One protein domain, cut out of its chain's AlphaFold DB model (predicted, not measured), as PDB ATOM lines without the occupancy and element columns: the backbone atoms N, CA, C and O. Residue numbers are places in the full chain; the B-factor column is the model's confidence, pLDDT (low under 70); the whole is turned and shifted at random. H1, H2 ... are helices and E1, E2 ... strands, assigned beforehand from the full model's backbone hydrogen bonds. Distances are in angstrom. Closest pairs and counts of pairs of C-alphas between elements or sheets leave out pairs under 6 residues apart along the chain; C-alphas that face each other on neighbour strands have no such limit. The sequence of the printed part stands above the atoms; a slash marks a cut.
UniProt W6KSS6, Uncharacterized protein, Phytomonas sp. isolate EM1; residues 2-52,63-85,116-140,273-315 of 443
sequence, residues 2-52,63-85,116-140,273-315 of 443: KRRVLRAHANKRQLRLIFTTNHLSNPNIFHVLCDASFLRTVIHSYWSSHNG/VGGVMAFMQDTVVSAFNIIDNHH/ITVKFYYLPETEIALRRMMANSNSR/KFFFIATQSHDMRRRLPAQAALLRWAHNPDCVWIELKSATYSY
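This is residues 2 to 52, 63 to 85, 116 to 140 and 273 to 315 of the 443 residues of an uncharacterized protein of Phytomonas sp. isolate EM1 (UniProt W6KSS6). A strongly twisted five-stranded sheet curls round one helix, H3, while H1, the longest helix, covers edge strand E5 and H2 sits beside the strands on the opposite face from H1. H4 lies off the sheet and leads into a free tip, residues 134 to 140, that sticks out; the small H5 lies off the sheet between E3 and E4 along the chain. The printed part has 142 residues, with five named helices and five named strands in the order H1, E1, H2, H3, E2, H4, E3, H5, E4, E5. The mixed sheet has the order E2, E1, E3, E4, E5, antiparallel between E4 and E5 and parallel elsewhere, and the class is mixed, helices and strands. The whole is compact, with a radius of gyration of the C-alphas of 15.7 A, yet elongated in outline, spanning 56 by 35 by 28 A.

H1, residues 2 to 21, is on the sheet at a height of 7.0 A, over E5, residues 303 to 308, and runs slantwise to the strands, at 34 degrees to E5 on the local plane; their closest C-alphas, of Asn 11 and Ile 306, are 5.4 A apart. E1, residues 29 to 34, is the parallel neighbour of edge strand E2, residues 117 to 122, at 22 degrees, with N 32 and O 119 2.8 A apart. E1 is also parallel to E3, residues 275 to 278, at 41 degrees, with N 276 and O 31 2.8 A apart. E3 and E4, residues 293 to 298, are parallel at 26 degrees, with N 295 and O 277 2.9 A apart. E4 and E5 form an antiparallel hairpin at 151 degrees, with N 305 and O 296 2.8 A apart; these N and O pairs are within hydrogen-bond range. H2, residues 36 to 50, is on the sheet over none of its strands, at a height of 4.4 A, only just above the sheet's level; its closest C-alpha pair with E4 is Phe 38 and Trp 297, 6.8 A. H3, residues 63 to 78, is on one face of the sheet, making two layers, a helix and a sheet; its closest C-alphas to E5 are those of Val 74 and Val 304, 6.1 A, and to E2 those of Val 75 and Val 118, 6.9 A. With residues 77 to 78 alone H3 touches H1, about perpendicular at 75 degrees, closest at C-alphas 11 and 77, 6.8 A. With residues 66 to 70 alone it touches H2, about perpendicular at 77 degrees, closest at C-alphas 46 and 66, 6.2 A. H4, residues 124 to 135, is not on the sheet; it touches H2, whose residue 36 alone takes part, at a steep tilt of 52 degrees, the same way, with C-alphas 36 and 126 closest at 4.5 A. H5, residues 282 to 287, touches no helix and is only just not on the sheet, with 4 pairs of C-alphas within 10 A. E3, H5 and E4 form a strand-helix-strand unit, two parallel neighbour strands with a helix between, and its crossover is right-handed. In H1, H2, H3, H4 and H5 every O i to N i+4 pair is within hydrogen-bond range.

H1 begins at C-alpha 2 (174.430, 160.237, 217.880) and is 28.9 A long. H2 is 21.3 A long, H3 22.5 A and H4 16.6 A. E5, 16.8 A long, ends at C-alpha 308 (153.788, 169.491, 222.307).

The C-alphas farthest apart are those of His 84 and Arg 140, 57.4 A. Three cuts leave out residues 53 to 62, 86 to 115 and 141 to 272, with C-alpha gaps of 18.6 A, 15.9 A and 43.5 A. Of the links that are printed whole, none is long. Mean pLDDT of the printed part is 84.3; 21 residues are under 70, among them 82 to 85 and 133 to 140.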
ATOM      1  N   LYS A   2     175.444 160.729 216.904       79.62
ATOM      2  CA  LYS A   2     174.430 160.237 217.880       79.62
ATOM      3  C   LYS A   2     173.368 161.266 218.343       79.62
ATOM      4  O   LYS A   2     172.180 160.980 218.264       79.62
ATOM      5  N   ARG A   3     173.767 162.486 218.742       75.75
ATOM      6  CA  ARG A   3     172.826 163.550 219.175       75.75
ATOM      7  C   ARG A   3     171.806 163.975 218.101       75.75
ATOM      8  O   ARG A   3     170.663 164.230 218.453       75.75
ATOM      9  N   ARG A   4     172.186 164.036 216.813       75.62
ATOM     10  CA  ARG A   4     171.261 164.404 215.716       75.62
ATOM     11  C   ARG A   4     170.196 163.322 215.501       75.62
ATOM     12  O   ARG A   4     169.026 163.648 215.372       75.62
ATOM     13  N   VAL A   5     170.591 162.046 215.561       82.00
ATOM     14  CA  VAL A   5     169.677 160.895 215.425       82.00
ATOM     15  C   VAL A   5     168.646 160.868 216.559       82.00
ATOM     16  O   VAL A   5     167.451 160.771 216.300       82.00
ATOM     17  N   LEU A   6     169.081 161.046 217.813       84.50
ATOM     18  CA  LEU A   6     168.164 161.112 218.961       84.50
ATOM     19  C   LEU A   6     167.172 162.283 218.853       84.50
ATOM     20  O   LEU A   6     165.985 162.093 219.110       84.50
ATOM     21  N   ARG A   7     167.631 163.468 218.416       82.19
ATOM     22  CA  ARG A   7     166.749 164.618 218.136       82.19
ATOM     23  C   ARG A   7     165.730 164.295 217.039       82.19
ATOM     24  O   ARG A   7     164.558 164.613 217.204       82.19
ATOM     25  N   ALA A   8     166.141 163.605 215.975       86.19
ATOM     26  CA  ALA A   8     165.225 163.208 214.912       86.19
ATOM     27  C   ALA A   8     164.119 162.264 215.423       86.19
ATOM     28  O   ALA A   8     162.938 162.515 215.193       86.19
ATOM     29  N   HIS A   9     164.466 161.229 216.196       88.12
ATOM     30  CA  HIS A   9     163.469 160.346 216.817       88.12
ATOM     31  C   HIS A   9     162.544 161.079 217.804       88.12
ATOM     32  O   HIS A   9     161.349 160.776 217.846       88.12
ATOM     33  N   ALA A  10     163.058 162.056 218.560       90.19
ATOM     34  CA  ALA A  10     162.246 162.892 219.443       90.19
ATOM     35  C   ALA A  10     161.228 163.731 218.649       90.19
ATOM     36  O   ALA A  10     160.032 163.628 218.918       90.19
ATOM     37  N   ASN A  11     161.673 164.455 217.612       92.56
ATOM     38  CA  ASN A  11     160.789 165.205 216.712       92.56
ATOM     39  C   ASN A  11     159.743 164.284 216.055       92.56
ATOM     40  O   ASN A  11     158.563 164.615 216.053       92.56
ATOM     41  N   LYS A  12     160.131 163.086 215.586       91.25
ATOM     42  CA  LYS A  12     159.207 162.083 215.015       91.25
ATOM     43  C   LYS A  12     158.102 161.685 215.996       91.25
ATOM     44  O   LYS A  12     156.940 161.584 215.610       91.25
ATOM     45  N   ARG A  13     158.456 161.451 217.265       91.81
ATOM     46  CA  ARG A  13     157.500 161.121 218.334       91.81
ATOM     47  C   ARG A  13     156.576 162.300 218.637       91.81
ATOM     48  O   ARG A  13     155.372 162.096 218.730       91.81
ATOM     49  N   GLN A  14     157.129 163.504 218.770       93.38
ATOM     50  CA  GLN A  14     156.368 164.720 219.070       93.38
ATOM     51  C   GLN A  14     155.396 165.067 217.939       93.38
ATOM     52  O   GLN A  14     154.230 165.332 218.206       93.38
ATOM     53  N   LEU A  15     155.818 164.937 216.679       92.62
ATOM     54  CA  LEU A  15     154.939 165.087 215.521       92.62
ATOM     55  C   LEU A  15     153.789 164.077 215.546       92.62
ATOM     56  O   LEU A  15     152.641 164.490 215.453       92.62
ATOM     57  N   ARG A  16     154.047 162.778 215.767       91.38
ATOM     58  CA  ARG A  16     152.953 161.793 215.901       91.38
ATOM     59  C   ARG A  16     151.956 162.181 216.995       91.38
ATOM     60  O   ARG A  16     150.761 162.117 216.737       91.38
ATOM     61  N   LEU A  17     152.437 162.624 218.163       91.75
ATOM     62  CA  LEU A  17     151.577 163.098 219.253       91.75
ATOM     63  C   LEU A  17     150.733 164.303 218.816       91.75
ATOM     64  O   LEU A  17     149.514 164.247 218.926       91.75
ATOM     65  N   ILE A  18     151.351 165.336 218.233       93.19
ATOM     66  CA  ILE A  18     150.665 166.536 217.723       93.19
ATOM     67  C   ILE A  18     149.585 166.170 216.694       93.19
ATOM     68  O   ILE A  18     148.464 166.666 216.802       93.19
ATOM     69  N   PHE A  19     149.882 165.274 215.748       90.94
ATOM     70  CA  PHE A  19     148.925 164.803 214.740       90.94
ATOM     71  C   PHE A  19     147.747 164.051 215.361       90.94
ATOM     72  O   PHE A  19     146.605 164.298 214.980       90.94
ATOM     73  N   THR A  20     148.004 163.163 216.329       90.00
ATOM     74  CA  THR A  20     146.940 162.415 217.016       90.00
ATOM     75  C   THR A  20     146.093 163.290 217.938       90.00
ATOM     76  O   THR A  20     144.882 163.114 217.971       90.00
ATOM     77  N   THR A  21     146.700 164.241 218.656       89.50
ATOM     78  CA  THR A  21     146.005 165.124 219.607       89.50
ATOM     79  C   THR A  21     145.163 166.185 218.902       89.50
ATOM     80  O   THR A  21     144.102 166.534 219.402       89.50
ATOM     81  N   ASN A  22     145.613 166.687 217.747       88.06
ATOM     82  CA  ASN A  22     144.942 167.766 217.013       88.06
ATOM     83  C   ASN A  22     144.208 167.276 215.749       88.06
ATOM     84  O   ASN A  22     143.797 168.092 214.931       88.06
ATOM     85  N   HIS A  23     144.064 165.956 215.570       88.94
ATOM     86  CA  HIS A  23     143.373 165.319 214.437       88.94
ATOM     87  C   HIS A  23     143.819 165.829 213.050       88.94
ATOM     88  O   HIS A  23     143.001 166.083 212.165       88.94
ATOM     89  N   LEU A  24     145.130 165.986 212.847       88.81
ATOM     90  CA  LEU A  24     145.678 166.597 211.631       88.81
ATOM     91  C   LEU A  24     145.621 165.638 210.432       88.81
ATOM     92  O   LEU A  24     146.388 164.680 210.346       88.81
ATOM     93  N   SER A  25     144.737 165.932 209.476       85.56
ATOM     94  CA  SER A  25     144.507 165.092 208.289       85.56
ATOM     95  C   SER A  25     145.583 165.196 207.203       85.56
ATOM     96  O   SER A  25     145.702 164.285 206.386       85.56
ATOM     97  N   ASN A  26     146.345 166.296 207.145       87.00
ATOM     98  CA  ASN A  26     147.307 166.556 206.067       87.00
ATOM     99  C   ASN A  26     148.753 166.624 206.600       87.00
ATOM    100  O   ASN A  26     149.118 167.621 207.219       87.00
ATOM    101  N   PRO A  27     149.596 165.606 206.344       87.44
ATOM    102  CA  PRO A  27     150.992 165.590 206.779       87.44
ATOM    103  C   PRO A  27     151.961 166.333 205.856       87.44
ATOM    104  O   PRO A  27     153.153 166.366 206.144       87.44
ATOM    105  N   ASN A  28     151.479 166.911 204.753       89.50
ATOM    106  CA  ASN A  28     152.321 167.535 203.731       89.50
ATOM    107  C   ASN A  28     152.270 169.068 203.754       89.50
ATOM    108  O   ASN A  28     153.047 169.696 203.040       89.50
ATOM    109  N   ILE A  29     151.371 169.681 204.534       91.38
ATOM    110  CA  ILE A  29     151.226 171.140 204.620       91.38
ATOM    111  C   ILE A  29     151.312 171.574 206.082       91.38
ATOM    112  O   ILE A  29     150.461 171.224 206.896       91.38
ATOM    113  N   PHE A  30     152.325 172.380 206.397       93.56
ATOM    114  CA  PHE A  30     152.566 172.918 207.733       93.56
ATOM    115  C   PHE A  30     152.472 174.439 207.707       93.56
ATOM    116  O   PHE A  30     153.163 175.094 206.929       93.56
ATOM    117  N   HIS A  31     151.655 175.007 208.589       94.81
ATOM    118  CA  HIS A  31     151.610 176.448 208.818       94.81
ATOM    119  C   HIS A  31     152.435 176.766 210.067       94.81
ATOM    120  O   HIS A  31     152.192 176.198 211.132       94.81
ATOM    121  N   VAL A  32     153.424 177.650 209.941       95.25
ATOM    122  CA  VAL A  32     154.340 178.033 211.022       95.25
ATOM    123  C   VAL A  32     154.197 179.523 211.295       95.25
ATOM    124  O   VAL A  32     154.420 180.338 210.405       95.25
ATOM    125  N   LEU A  33     153.845 179.881 212.525       95.12
ATOM    126  CA  LEU A  33     153.695 181.254 212.989       95.12
ATOM    127  C   LEU A  33     154.947 181.663 213.774       95.12
ATOM    128  O   LEU A  33     155.179 181.167 214.876       95.12
ATOM    129  N   CYS A  34     155.770 182.526 213.186       94.50
ATOM    130  CA  CYS A  34     157.054 182.963 213.726       94.50
ATOM    131  C   CYS A  34     156.929 184.254 214.538       94.50
ATOM    132  O   CYS A  34     156.424 185.268 214.040       94.50
ATOM    133  N   ASP A  35     157.472 184.231 215.756       92.50
ATOM    134  CA  ASP A  35     157.694 185.430 216.560       92.50
ATOM    135  C   ASP A  35     159.086 186.071 216.312       92.50
ATOM    136  O   ASP A  35     159.981 185.496 215.678       92.50
ATOM    137  N   ALA A  36     159.308 187.272 216.857       88.44
ATOM    138  CA  ALA A  36     160.594 187.969 216.760       88.44
ATOM    139  C   ALA A  36     161.738 187.258 217.483       88.44
ATOM    140  O   ALA A  36     162.909 187.480 217.166       88.44
ATOM    141  N   SER A  37     161.443 186.477 218.522       91.50
ATOM    142  CA  SER A  37     162.476 185.804 219.303       91.50
ATOM    143  C   SER A  37     163.073 184.633 218.517       91.50
ATOM    144  O   SER A  37     164.292 184.532 218.427       91.50
ATOM    145  N   PHE A  38     162.238 183.851 217.831       93.56
ATOM    146  CA  PHE A  38     162.648 182.784 216.928       93.56
ATOM    147  C   PHE A  38     163.484 183.311 215.761       93.56
ATOM    148  O   PHE A  38     164.590 182.820 215.544       93.56
ATOM    149  N   LEU A  39     163.022 184.354 215.060       90.44
ATOM    150  CA  LEU A  39     163.759 184.894 213.911       90.44
ATOM    151  C   LEU A  39     165.122 185.467 214.289       90.44
ATOM    152  O   LEU A  39     166.100 185.188 213.601       90.44
ATOM    153  N   ARG A  40     165.226 186.205 215.403       88.44
ATOM    154  CA  ARG A  40     166.528 186.689 215.896       88.44
ATOM    155  C   ARG A  40     167.494 185.532 216.153       88.44
ATOM    156  O   ARG A  40     168.661 185.625 215.789       88.44
ATOM    157  N   THR A  41     167.006 184.425 216.711       89.00
ATOM    158  CA  THR A  41     167.810 183.219 216.946       89.00
ATOM    159  C   THR A  41     168.217 182.511 215.649       89.00
ATOM    160  O   THR A  41     169.364 182.073 215.541       89.00
ATOM    161  N   VAL A  42     167.337 182.440 214.644       89.19
ATOM    162  CA  VAL A  42     167.662 181.912 213.303       89.19
ATOM    163  C   VAL A  42     168.746 182.761 212.632       89.19
ATOM    164  O   VAL A  42     169.769 182.216 212.225       89.19
ATOM    165  N   ILE A  43     168.566 184.087 212.582       87.00
ATOM    166  CA  ILE A  43     169.523 185.043 211.995       87.00
ATOM    167  C   ILE A  43     170.888 184.923 212.680       87.00
ATOM    168  O   ILE A  43     171.907 184.761 212.012       87.00
ATOM    169  N   HIS A  44     170.908 184.922 214.017       87.38
ATOM    170  CA  HIS A  44     172.138 184.775 214.792       87.38
ATOM    171  C   HIS A  44     172.854 183.447 214.501       87.38
ATOM    172  O   HIS A  44     174.081 183.414 214.435       87.38
ATOM    173  N   SER A  45     172.109 182.354 214.311       86.06
ATOM    174  CA  SER A  45     172.676 181.037 213.978       86.06
ATOM    175  C   SER A  45     173.246 181.005 212.566       86.06
ATOM    176  O   SER A  45     174.380 180.574 212.375       86.06
ATOM    177  N   TYR A  46     172.495 181.531 211.594       87.44
ATOM    178  CA  TYR A  46     172.937 181.656 210.209       87.44
ATOM    179  C   TYR A  46     174.257 182.433 210.127       87.44
ATOM    180  O   TYR A  46     175.234 181.911 209.592       87.44
ATOM    181  N   TRP A  47     174.342 183.613 210.753       83.19
ATOM    182  CA  TRP A  47     175.585 184.392 210.818       83.19
ATOM    183  C   TRP A  47     176.702 183.661 211.570       83.19
ATOM    184  O   TRP A  47     177.822 183.586 211.074       83.19
ATOM    185  N   SER A  48     176.408 183.043 212.720       84.88
ATOM    186  CA  SER A  48     177.407 182.266 213.477       84.88
ATOM    187  C   SER A  48     177.999 181.110 212.665       84.88
ATOM    188  O   SER A  48     179.158 180.762 212.870       84.88
ATOM    189  N   SER A  49     177.226 180.531 211.739       81.62
ATOM    190  CA  SER A  49     177.683 179.463 210.846       81.62
ATOM    191  C   SER A  49     178.462 179.960 209.623       81.62
ATOM    192  O   SER A  49     179.180 179.157 209.035       81.62
ATOM    193  N   HIS A  50     178.317 181.229 209.222       79.06
ATOM    194  CA  HIS A  50     178.961 181.788 208.022       79.06
ATOM    195  C   HIS A  50     180.191 182.655 208.328       79.06
ATOM    196  O   HIS A  50     181.075 182.749 207.486       79.06
ATOM    197  N   ASN A  51     180.322 183.194 209.547       68.88
ATOM    198  CA  ASN A  51     181.465 184.011 210.002       68.88
ATOM    199  C   ASN A  51     182.823 183.257 210.084       68.88
ATOM    200  O   ASN A  51     183.727 183.691 210.797       68.88
ATOM    201  N   GLY A  52     182.953 182.099 209.428       67.44
ATOM    202  CA  GLY A  52     184.178 181.301 209.325       67.44
ATOM    203  C   GLY A  52     184.628 181.010 207.887       67.44
ATOM    204  O   GLY A  52     185.573 180.242 207.723       67.44
ATOM    205  N   VAL A  63     168.957 188.005 202.475       70.38
ATOM    206  CA  VAL A  63     167.752 187.469 203.149       70.38
ATOM    207  C   VAL A  63     167.404 186.066 202.681       70.38
ATOM    208  O   VAL A  63     166.899 185.261 203.464       70.38
ATOM    209  N   GLY A  64     167.636 185.802 201.391       78.81
ATOM    210  CA  GLY A  64     167.315 184.533 200.752       78.81
ATOM    211  C   GLY A  64     168.024 183.386 201.457       78.81
ATOM    212  O   GLY A  64     167.375 182.406 201.798       78.81
ATOM    213  N   GLY A  65     169.307 183.563 201.786       83.75
ATOM    214  CA  GLY A  65     170.107 182.604 202.544       83.75
ATOM    215  C   GLY A  65     169.552 182.313 203.939       83.75
ATOM    216  O   GLY A  65     169.379 181.148 204.286       83.75
ATOM    217  N   VAL A  66     169.188 183.342 204.719       84.44
ATOM    218  CA  VAL A  66     168.578 183.156 206.056       84.44
ATOM    219  C   VAL A  66     167.248 182.402 205.958       84.44
ATOM    220  O   VAL A  66     166.981 181.494 206.745       84.44
ATOM    221  N   MET A  67     166.407 182.781 204.992       84.19
ATOM    222  CA  MET A  67     165.080 182.195 204.797       84.19
ATOM    223  C   MET A  67     165.144 180.762 204.270       84.19
ATOM    224  O   MET A  67     164.432 179.907 204.794       84.19
ATOM    225  N   ALA A  68     166.028 180.482 203.310       86.12
ATOM    226  CA  ALA A  68     166.306 179.136 202.819       86.12
ATOM    227  C   ALA A  68     166.853 178.255 203.947       86.12
ATOM    228  O   ALA A  68     166.288 177.207 204.226       86.12
ATOM    229  N   PHE A  69     167.848 178.728 204.704       88.12
ATOM    230  CA  PHE A  69     168.394 178.012 205.860       88.12
ATOM    231  C   PHE A  69     167.331 177.689 206.924       88.12
ATOM    232  O   PHE A  69     167.298 176.576 207.461       88.12
ATOM    233  N   MET A  70     166.428 178.633 207.215       91.44
ATOM    234  CA  MET A  70     165.290 178.396 208.106       91.44
ATOM    235  C   MET A  70     164.345 177.336 207.533       91.44
ATOM    236  O   MET A  70     163.982 176.396 208.241       91.44
ATOM    237  N   GLN A  71     163.961 177.481 206.264       89.75
ATOM    238  CA  GLN A  71     163.054 176.575 205.571       89.75
ATOM    239  C   GLN A  71     163.632 175.161 205.505       89.75
ATOM    240  O   GLN A  71     162.956 174.233 205.933       89.75
ATOM    241  N   ASP A  72     164.885 174.996 205.093       90.25
ATOM    242  CA  ASP A  72     165.590 173.715 205.023       90.25
ATOM    243  C   ASP A  72     165.697 173.051 206.396       90.25
ATOM    244  O   ASP A  72     165.435 171.856 206.532       90.25
ATOM    245  N   THR A  73     166.015 173.815 207.447       91.06
ATOM    246  CA  THR A  73     166.112 173.269 208.811       91.06
ATOM    247  C   THR A  73     164.746 172.820 209.342       91.06
ATOM    248  O   THR A  73     164.645 171.780 209.999       91.06
ATOM    249  N   VAL A  74     163.683 173.573 209.050       91.06
ATOM    250  CA  VAL A  74     162.304 173.250 209.452       91.06
ATOM    251  C   VAL A  74     161.754 172.071 208.635       91.06
ATOM    252  O   VAL A  74     161.236 171.119 209.213       91.06
ATOM    253  N   VAL A  75     161.932 172.074 207.312       90.94
ATOM    254  CA  VAL A  75     161.571 170.969 206.409       90.94
ATOM    255  C   VAL A  75     162.335 169.700 206.789       90.94
ATOM    256  O   VAL A  75     161.726 168.642 206.892       90.94
ATOM    257  N   SER A  76     163.629 169.788 207.111       90.50
ATOM    258  CA  SER A  76     164.413 168.660 207.632       90.50
ATOM    259  C   SER A  76     163.845 168.110 208.949       90.50
ATOM    260  O   SER A  76     163.818 166.895 209.141       90.50
ATOM    261  N   ALA A  77     163.324 168.971 209.832       89.94
ATOM    262  CA  ALA A  77     162.674 168.551 211.073       89.94
ATOM    263  C   ALA A  77     161.291 167.894 210.859       89.94
ATOM    264  O   ALA A  77     160.909 167.035 211.658       89.94
ATOM    265  N   PHE A  78     160.563 168.242 209.790       89.31
ATOM    266  CA  PHE A  78     159.287 167.611 209.420       89.31
ATOM    267  C   PHE A  78     159.456 166.339 208.565       89.31
ATOM    268  O   PHE A  78     158.747 165.359 208.796       89.31
ATOM    269  N   ASN A  79     160.448 166.290 207.668       84.56
ATOM    270  CA  ASN A  79     160.762 165.157 206.773       84.56
ATOM    271  C   ASN A  79     161.105 163.844 207.508       84.56
ATOM    272  O   ASN A  79     161.257 162.801 206.882       84.56
ATOM    273  N   ILE A  80     161.232 163.863 208.837       75.44
ATOM    274  CA  ILE A  80     161.454 162.660 209.648       75.44
ATOM    275  C   ILE A  80     160.168 161.800 209.746       75.44
ATOM    276  O   ILE A  80     160.230 160.626 210.139       75.44
ATOM    277  N   ILE A  81     158.996 162.343 209.390       71.19
ATOM    278  CA  ILE A  81     157.756 161.568 209.254       71.19
ATOM    279  C   ILE A  81     157.829 160.690 207.992       71.19
ATOM    280  O   ILE A  81     157.423 161.094 206.909       71.19
ATOM    281  N   ASP A  82     158.260 159.436 208.148       66.25
ATOM    282  CA  ASP A  82     157.943 158.412 207.148       66.25
ATOM    283  C   ASP A  82     156.426 158.193 207.114       66.25
ATOM    284  O   ASP A  82     155.815 157.876 208.145       66.25
ATOM    285  N   ASN A  83     155.842 158.255 205.914       58.91
ATOM    286  CA  ASN A  83     154.422 157.980 205.664       58.91
ATOM    287  C   ASN A  83     153.961 156.606 206.203       58.91
ATOM    288  O   ASN A  83     152.789 156.427 206.520       58.91
ATOM    289  N   HIS A  84     154.883 155.654 206.393       60.41
ATOM    290  CA  HIS A  84     154.628 154.329 206.977       60.41
ATOM    291  C   HIS A  84     154.218 154.322 208.463       60.41
ATOM    292  O   HIS A  84     153.899 153.258 208.994       60.41
ATOM    293  N   HIS A  85     154.267 155.460 209.164       58.25
ATOM    294  CA  HIS A  85     154.038 155.506 210.613       58.25
ATOM    295  C   HIS A  85     153.096 156.605 211.110       58.25
ATOM    296  O   HIS A  85     152.993 156.815 212.324       58.25
ATOM    297  N   ILE A 116     156.981 168.214 201.292       89.31
ATOM    298  CA  ILE A 116     156.545 168.920 202.489       89.31
ATOM    299  C   ILE A 116     156.572 170.425 202.211       89.31
ATOM    300  O   ILE A 116     157.620 171.027 201.984       89.31
ATOM    301  N   THR A 117     155.389 171.028 202.249       91.19
ATOM    302  CA  THR A 117     155.168 172.457 202.057       91.19
ATOM    303  C   THR A 117     155.056 173.129 203.418       91.19
ATOM    304  O   THR A 117     154.108 172.885 204.165       91.19
ATOM    305  N   VAL A 118     156.008 174.003 203.742       92.69
ATOM    306  CA  VAL A 118     155.984 174.807 204.971       92.69
ATOM    307  C   VAL A 118     155.657 176.253 204.608       92.69
ATOM    308  O   VAL A 118     156.390 176.886 203.853       92.69
ATOM    309  N   LYS A 119     154.553 176.776 205.142       93.62
ATOM    310  CA  LYS A 119     154.131 178.173 204.993       93.62
ATOM    311  C   LYS A 119     154.473 178.937 206.269       93.62
ATOM    312  O   LYS A 119     153.928 178.628 207.329       93.62
ATOM    313  N   PHE A 120     155.354 179.927 206.165       92.50
ATOM    314  CA  PHE A 120     155.718 180.801 207.280       92.50
ATOM    315  C   PHE A 120     154.828 182.046 207.318       92.50
ATOM    316  O   PHE A 120     154.611 182.698 206.300       92.50
ATOM    317  N   TYR A 121     154.353 182.380 208.512       92.12
ATOM    318  CA  TYR A 121     153.566 183.563 208.837       92.12
ATOM    319  C   TYR A 121     154.298 184.340 209.928       92.12
ATOM    320  O   TYR A 121     154.915 183.740 210.807       92.12
ATOM    321  N   TYR A 122     154.214 185.666 209.897       88.81
ATOM    322  CA  TYR A 122     154.869 186.532 210.875       88.81
ATOM    323  C   TYR A 122     153.831 187.269 211.702       88.81
ATOM    324  O   TYR A 122     152.856 187.781 211.155       88.81
ATOM    325  N   LEU A 123     154.054 187.350 213.011       82.69
ATOM    326  CA  LEU A 123     153.198 188.162 213.874       82.69
ATOM    327  C   LEU A 123     153.405 189.665 213.603       82.69
ATOM    328  O   LEU A 123     154.548 190.077 213.387       82.69
ATOM    329  N   PRO A 124     152.361 190.510 213.672       75.38
ATOM    330  CA  PRO A 124     152.504 191.964 213.532       75.38
ATOM    331  C   PRO A 124     153.520 192.567 214.517       75.38
ATOM    332  O   PRO A 124     154.328 193.426 214.160       75.38
ATOM    333  N   GLU A 125     153.567 192.051 215.746       72.12
ATOM    334  CA  GLU A 125     154.543 192.428 216.773       72.12
ATOM    335  C   GLU A 125     155.968 192.059 216.359       72.12
ATOM    336  O   GLU A 125     156.913 192.760 216.713       72.12
ATOM    337  N   THR A 126     156.131 190.998 215.565       69.62
ATOM    338  CA  THR A 126     157.428 190.611 215.001       69.62
ATOM    339  C   THR A 126     157.914 191.633 214.001       69.62
ATOM    340  O   THR A 126     159.073 192.039 214.056       69.62
ATOM    341  N   GLU A 127     157.023 192.109 213.137       66.19
ATOM    342  CA  GLU A 127     157.337 193.172 212.194       66.19
ATOM    343  C   GLU A 127     157.737 194.465 212.928       66.19
ATOM    344  O   GLU A 127     158.768 195.062 212.615       66.19
ATOM    345  N   ILE A 128     156.990 194.861 213.965       71.81
ATOM    346  CA  ILE A 128     157.295 196.045 214.788       71.81
ATOM    347  C   ILE A 128     158.617 195.873 215.554       71.81
ATOM    348  O   ILE A 128     159.432 196.797 215.593       71.81
ATOM    349  N   ALA A 129     158.859 194.708 216.159       67.44
ATOM    350  CA  ALA A 129     160.082 194.424 216.906       67.44
ATOM    351  C   ALA A 129     161.318 194.404 215.998       67.44
ATOM    352  O   ALA A 129     162.355 194.947 216.378       67.44
ATOM    353  N   LEU A 130     161.197 193.846 214.787       62.97
ATOM    354  CA  LEU A 130     162.242 193.915 213.769       62.97
ATOM    355  C   LEU A 130     162.505 195.372 213.377       62.97
ATOM    356  O   LEU A 130     163.642 195.808 213.525       62.97
ATOM    357  N   ARG A 131     161.479 196.158 213.008       69.44
ATOM    358  CA  ARG A 131     161.624 197.601 212.706       69.44
ATOM    359  C   ARG A 131     162.347 198.362 213.827       69.44
ATOM    360  O   ARG A 131     163.261 199.128 213.540       69.44
ATOM    361  N   ARG A 132     161.986 198.132 215.097       72.00
ATOM    362  CA  ARG A 132     162.638 198.759 216.269       72.00
ATOM    363  C   ARG A 132     164.100 198.344 216.429       72.00
ATOM    364  O   ARG A 132     164.933 199.186 216.743       72.00
ATOM    365  N   MET A 133     164.417 197.073 216.193       60.41
ATOM    366  CA  MET A 133     165.795 196.575 216.232       60.41
ATOM    367  C   MET A 133     166.680 197.285 215.196       60.41
ATOM    368  O   MET A 133     167.826 197.587 215.505       60.41
ATOM    369  N   MET A 134     166.132 197.622 214.021       59.59
ATOM    370  CA  MET A 134     166.852 198.371 212.974       59.59
ATOM    371  C   MET A 134     166.889 199.876 213.258       59.59
ATOM    372  O   MET A 134     167.883 200.534 212.983       59.59
ATOM    373  N   ALA A 135     165.830 200.443 213.846       66.44
ATOM    374  CA  ALA A 135     165.826 201.843 214.272       66.44
ATOM    375  C   ALA A 135     166.917 202.138 215.320       66.44
ATOM    376  O   ALA A 135     167.458 203.238 215.332       66.44
ATOM    377  N   ASN A 136     167.251 201.145 216.151       61.78
ATOM    378  CA  ASN A 136     168.286 201.240 217.180       61.78
ATOM    379  C   ASN A 136     169.703 200.882 216.694       61.78
ATOM    380  O   ASN A 136     170.649 201.178 217.419       61.78
ATOM    381  N   SER A 137     169.870 200.225 215.538       58.88
ATOM    382  CA  SER A 137     171.205 199.910 215.002       58.88
ATOM    383  C   SER A 137     171.822 201.089 214.248       58.88
ATOM    384  O   SER A 137     173.034 201.274 214.295       58.88
ATOM    385  N   ASN A 138     170.981 201.947 213.660       48.25
ATOM    386  CA  ASN A 138     171.439 203.152 212.984       48.25
ATOM    387  C   ASN A 138     172.061 204.153 213.973       48.25
ATOM    388  O   ASN A 138     171.361 204.776 214.781       48.25
ATOM    389  N   SER A 139     173.359 204.408 213.798       51.16
ATOM    390  CA  SER A 139     173.949 205.705 214.137       51.16
ATOM    391  C   SER A 139     173.091 206.830 213.533       51.16
ATOM    392  O   SER A 139     172.543 206.700 212.433       51.16
ATOM    393  N   ARG A 140     172.880 207.905 214.295       46.91
ATOM    394  CA  ARG A 140     171.659 208.721 214.181       46.91
ATOM    395  C   ARG A 140     171.595 209.640 212.955       46.91
ATOM    396  O   ARG A 140     170.508 210.134 212.651       46.91
ATOM    397  N   LYS A 273     142.562 175.419 210.290       88.38
ATOM    398  CA  LYS A 273     144.010 175.451 210.057       88.38
ATOM    399  C   LYS A 273     144.750 175.304 211.377       88.38
ATOM    400  O   LYS A 273     144.562 176.097 212.297       88.38
ATOM    401  N   PHE A 274     145.637 174.320 211.437       93.00
ATOM    402  CA  PHE A 274     146.536 174.136 212.566       93.00
ATOM    403  C   PHE A 274     147.853 174.880 212.340       93.00
ATOM    404  O   PHE A 274     148.466 174.756 211.277       93.00
ATOM    405  N   PHE A 275     148.301 175.618 213.356       95.06
ATOM    406  CA  PHE A 275     149.529 176.407 213.318       95.06
ATOM    407  C   PHE A 275     150.541 175.899 214.349       95.06
ATOM    408  O   PHE A 275     150.234 175.743 215.530       95.06
ATOM    409  N   PHE A 276     151.776 175.701 213.898       96.31
ATOM    410  CA  PHE A 276     152.945 175.506 214.747       96.31
ATOM    411  C   PHE A 276     153.487 176.874 215.161       96.31
ATOM    412  O   PHE A 276     153.717 177.725 214.304       96.31
ATOM    413  N   ILE A 277     153.725 177.098 216.450       95.88
ATOM    414  CA  ILE A 277     154.171 178.399 216.962       95.88
ATOM    415  C   ILE A 277     155.684 178.361 217.169       95.88
ATOM    416  O   ILE A 277     156.197 177.678 218.057       95.88
ATOM    417  N   ALA A 278     156.410 179.084 216.322       96.31
ATOM    418  CA  ALA A 278     157.856 179.188 216.367       96.31
ATOM    419  C   ALA A 278     158.266 180.359 217.269       96.31
ATOM    420  O   ALA A 278     158.126 181.526 216.900       96.31
ATOM    421  N   THR A 279     158.748 180.036 218.473       94.94
ATOM    422  CA  THR A 279     159.086 181.016 219.515       94.94
ATOM    423  C   THR A 279     160.237 180.546 220.404       94.94
ATOM    424  O   THR A 279     160.383 179.360 220.708       94.94
ATOM    425  N   GLN A 280     161.059 181.494 220.854       94.19
ATOM    426  CA  GLN A 280     162.019 181.319 221.950       94.19
ATOM    427  C   GLN A 280     161.543 181.940 223.261       94.19
ATOM    428  O   GLN A 280     162.001 181.528 224.333       94.19
ATOM    429  N   SER A 281     160.611 182.895 223.185       92.56
ATOM    430  CA  SER A 281     160.037 183.588 224.331       92.56
ATOM    431  C   SER A 281     159.552 182.574 225.361       92.56
ATOM    432  O   SER A 281     158.798 181.642 225.072       92.56
ATOM    433  N   HIS A 282     160.066 182.713 226.577       89.62
ATOM    434  CA  HIS A 282     159.655 181.888 227.700       89.62
ATOM    435  C   HIS A 282     158.210 182.211 228.094       89.62
ATOM    436  O   HIS A 282     157.385 181.312 228.248       89.62
ATOM    437  N   ASP A 283     157.882 183.499 228.155       88.69
ATOM    438  CA  ASP A 283     156.598 183.982 228.657       88.69
ATOM    439  C   ASP A 283     155.456 183.709 227.675       88.69
ATOM    440  O   ASP A 283     154.353 183.357 228.097       88.69
ATOM    441  N   MET A 284     155.737 183.754 226.366       87.44
ATOM    442  CA  MET A 284     154.799 183.281 225.345       87.44
ATOM    443  C   MET A 284     154.516 181.784 225.541       87.44
ATOM    444  O   MET A 284     153.359 181.386 225.669       87.44
ATOM    445  N   ARG A 285     155.556 180.946 225.680       90.94
ATOM    446  CA  ARG A 285     155.395 179.500 225.929       90.94
ATOM    447  C   ARG A 285     154.619 179.203 227.216       90.94
ATOM    448  O   ARG A 285     153.781 178.299 227.204       90.94
ATOM    449  N   ARG A 286     154.803 179.978 228.295       88.12
ATOM    450  CA  ARG A 286     153.990 179.851 229.523       88.12
ATOM    451  C   ARG A 286     152.498 180.077 229.274       88.12
ATOM    452  O   ARG A 286     151.700 179.359 229.864       88.12
ATOM    453  N   ARG A 287     152.121 180.983 228.368       89.25
ATOM    454  CA  ARG A 287     150.722 181.403 228.144       89.25
ATOM    455  C   ARG A 287     149.971 180.640 227.048       89.25
ATOM    456  O   ARG A 287     148.749 180.645 227.052       89.25
ATOM    457  N   LEU A 288     150.672 179.973 226.130       89.94
ATOM    458  CA  LEU A 288     150.037 179.170 225.073       89.94
ATOM    459  C   LEU A 288     149.232 177.977 225.638       89.94
ATOM    460  O   LEU A 288     149.587 177.463 226.701       89.94
ATOM    461  N   PRO A 289     148.181 177.485 224.957       90.88
ATOM    462  CA  PRO A 289     147.399 176.349 225.441       90.88
ATOM    463  C   PRO A 289     148.239 175.066 225.491       90.88
ATOM    464  O   PRO A 289     149.172 174.885 224.710       90.88
ATOM    465  N   ALA A 290     147.895 174.134 226.384       89.31
ATOM    466  CA  ALA A 290     148.647 172.887 226.566       89.31
ATOM    467  C   ALA A 290     148.719 172.015 225.289       89.31
ATOM    468  O   ALA A 290     149.660 171.251 225.113       89.31
ATOM    469  N   GLN A 291     147.764 172.155 224.367       91.88
ATOM    470  CA  GLN A 291     147.747 171.436 223.086       91.88
ATOM    471  C   GLN A 291     148.598 172.105 221.985       91.88
ATOM    472  O   GLN A 291     148.742 171.542 220.901       91.88
ATOM    473  N   ALA A 292     149.184 173.283 222.244       93.62
ATOM    474  CA  ALA A 292     149.990 174.004 221.263       93.62
ATOM    475  C   ALA A 292     151.226 173.199 220.825       93.62
ATOM    476  O   ALA A 292     151.986 172.690 221.657       93.62
ATOM    477  N   ALA A 293     151.445 173.151 219.511       95.88
ATOM    478  CA  ALA A 293     152.691 172.690 218.919       95.88
ATOM    479  C   ALA A 293     153.683 173.853 218.828       95.88
ATOM    480  O   ALA A 293     153.397 174.881 218.215       95.88
ATOM    481  N   LEU A 294     154.856 173.679 219.426       95.88
ATOM    482  CA  LEU A 294     155.917 174.676 219.488       95.88
ATOM    483  C   LEU A 294     157.095 174.247 218.613       95.88
ATOM    484  O   LEU A 294     157.494 173.079 218.621       95.88
ATOM    485  N   LEU A 295     157.695 175.210 217.914       96.38
ATOM    486  CA  LEU A 295     158.996 175.055 217.268       96.38
ATOM    487  C   LEU A 295     160.020 175.920 217.996       96.38
ATOM    488  O   LEU A 295     159.862 177.136 218.121       96.38
ATOM    489  N   ARG A 296     161.101 175.292 218.449       94.75
ATOM    490  CA  ARG A 296     162.221 175.967 219.101       94.75
ATOM    491  C   ARG A 296     163.485 175.729 218.303       94.75
ATOM    492  O   ARG A 296     163.848 174.591 218.023       94.75
ATOM    493  N   TRP A 297     164.187 176.803 217.972       94.00
ATOM    494  CA  TRP A 297     165.556 176.694 217.489       94.00
ATOM    495  C   TRP A 297     166.473 176.279 218.642       94.00
ATOM    496  O   TRP A 297     166.417 176.863 219.726       94.00
ATOM    497  N   ALA A 298     167.322 175.284 218.427       90.81
ATOM    498  CA  ALA A 298     168.330 174.864 219.384       90.81
ATOM    499  C   ALA A 298     169.707 175.035 218.750       90.81
ATOM    500  O   ALA A 298     169.978 174.431 217.718       90.81
ATOM    501  N   HIS A 299     170.578 175.810 219.392       84.44
ATOM    502  CA  HIS A 299     171.976 175.912 218.984       84.44
ATOM    503  C   HIS A 299     172.748 174.618 219.297       84.44
ATOM    504  O   HIS A 299     172.412 173.871 220.223       84.44
ATOM    505  N   ASN A 300     173.849 174.395 218.575       76.00
ATOM    506  CA  ASN A 300     174.863 173.367 218.852       76.00
ATOM    507  C   ASN A 300     174.353 171.899 218.952       76.00
ATOM    508  O   ASN A 300     174.203 171.338 220.046       76.00
ATOM    509  N   PRO A 301     174.180 171.198 217.812       80.56
ATOM    510  CA  PRO A 301     174.110 171.746 216.455       80.56
ATOM    511  C   PRO A 301     172.825 172.550 216.262       80.56
ATOM    512  O   PRO A 301     171.830 172.235 216.919       80.56
ATOM    513  N   ASP A 302     172.855 173.510 215.342       84.62
ATOM    514  CA  ASP A 302     171.657 174.207 214.886       84.62
ATOM    515  C   ASP A 302     170.634 173.213 214.331       84.62
ATOM    516  O   ASP A 302     170.941 172.377 213.475       84.62
ATOM    517  N   CYS A 303     169.433 173.246 214.899       88.56
ATOM    518  CA  CYS A 303     168.283 172.481 214.441       88.56
ATOM    519  C   CYS A 303     166.986 173.039 215.032       88.56
ATOM    520  O   CYS A 303     166.998 173.710 216.066       88.56
ATOM    521  N   VAL A 304     165.856 172.631 214.460       93.38
ATOM    522  CA  VAL A 304     164.538 172.842 215.060       93.38
ATOM    523  C   VAL A 304     164.141 171.639 215.917       93.38
ATOM    524  O   VAL A 304     164.248 170.481 215.509       93.38
ATOM    525  N   TRP A 305     163.688 171.935 217.128       93.69
ATOM    526  CA  TRP A 305     163.140 171.004 218.103       93.69
ATOM    527  C   TRP A 305     161.632 171.241 218.221       93.69
ATOM    528  O   TRP A 305     161.187 172.391 218.288       93.69
ATOM    529  N   ILE A 306     160.859 170.158 218.199       95.06
ATOM    530  CA  ILE A 306     159.393 170.189 218.131       95.06
ATOM    531  C   ILE A 306     158.833 169.726 219.476       95.06
ATOM    532  O   ILE A 306     159.161 168.635 219.935       95.06
ATOM    533  N   GLU A 307     157.983 170.539 220.101       94.38
ATOM    534  CA  GLU A 307     157.387 170.264 221.414       94.38
ATOM    535  C   GLU A 307     155.860 170.328 221.325       94.38
ATOM    536  O   GLU A 307     155.305 171.315 220.850       94.38
ATOM    537  N   LEU A 308     155.162 169.315 221.840       93.75
ATOM    538  CA  LEU A 308     153.788 169.491 222.307       93.75
ATOM    539  C   LEU A 308     153.851 170.079 223.722       93.75
ATOM    540  O   LEU A 308     154.503 169.489 224.593       93.75
ATOM    541  N   LYS A 309     153.194 171.220 223.982       90.50
ATOM    542  CA  LYS A 309     153.323 171.899 225.285       90.50
ATOM    543  C   LYS A 309     152.940 170.991 226.466       90.50
ATOM    544  O   LYS A 309     153.666 170.982 227.450       90.50
ATOM    545  N   SER A 310     151.880 170.189 226.362       87.12
ATOM    546  CA  SER A 310     151.433 169.257 227.413       87.12
ATOM    547  C   SER A 310     152.392 168.093 227.675       87.12
ATOM    548  O   SER A 310     152.362 167.510 228.754       87.12
ATOM    549  N   ALA A 311     153.252 167.754 226.710       81.94
ATOM    550  CA  ALA A 311     154.329 166.777 226.878       81.94
ATOM    551  C   ALA A 311     155.626 167.414 227.413       81.94
ATOM    552  O   ALA A 311     156.615 166.714 227.636       81.94
ATOM    553  N   THR A 312     155.635 168.737 227.577       71.38
ATOM    554  CA  THR A 312     156.754 169.535 228.084       71.38
ATOM    555  C   THR A 312     156.429 169.994 229.508       71.38
ATOM    556  O   THR A 312     155.273 169.989 229.920       71.38
ATOM    557  N   TYR A 313     157.460 170.350 230.278       68.75
ATOM    558  CA  TYR A 313     157.361 170.774 231.678       68.75
ATOM    559  C   TYR A 313     156.166 171.707 231.946       68.75
ATOM    560  O   TYR A 313     156.083 172.800 231.378       68.75
ATOM    561  N   SER A 314     155.263 171.286 232.836       69.31
ATOM    562  CA  SER A 314     154.214 172.153 233.363       69.31
ATOM    563  C   SER A 314     154.868 173.227 234.221       69.31
ATOM    564  O   SER A 314     155.378 172.939 235.306       69.31
ATOM    565  N   TYR A 315     154.849 174.465 233.743       71.19
ATOM    566  CA  TYR A 315     155.137 175.596 234.607       71.19
ATOM    567  C   TYR A 315     154.138 175.574 235.765       71.19
ATOM    568  O   TYR A 315     152.944 175.467 235.483       71.19
TER     569      TYR A 315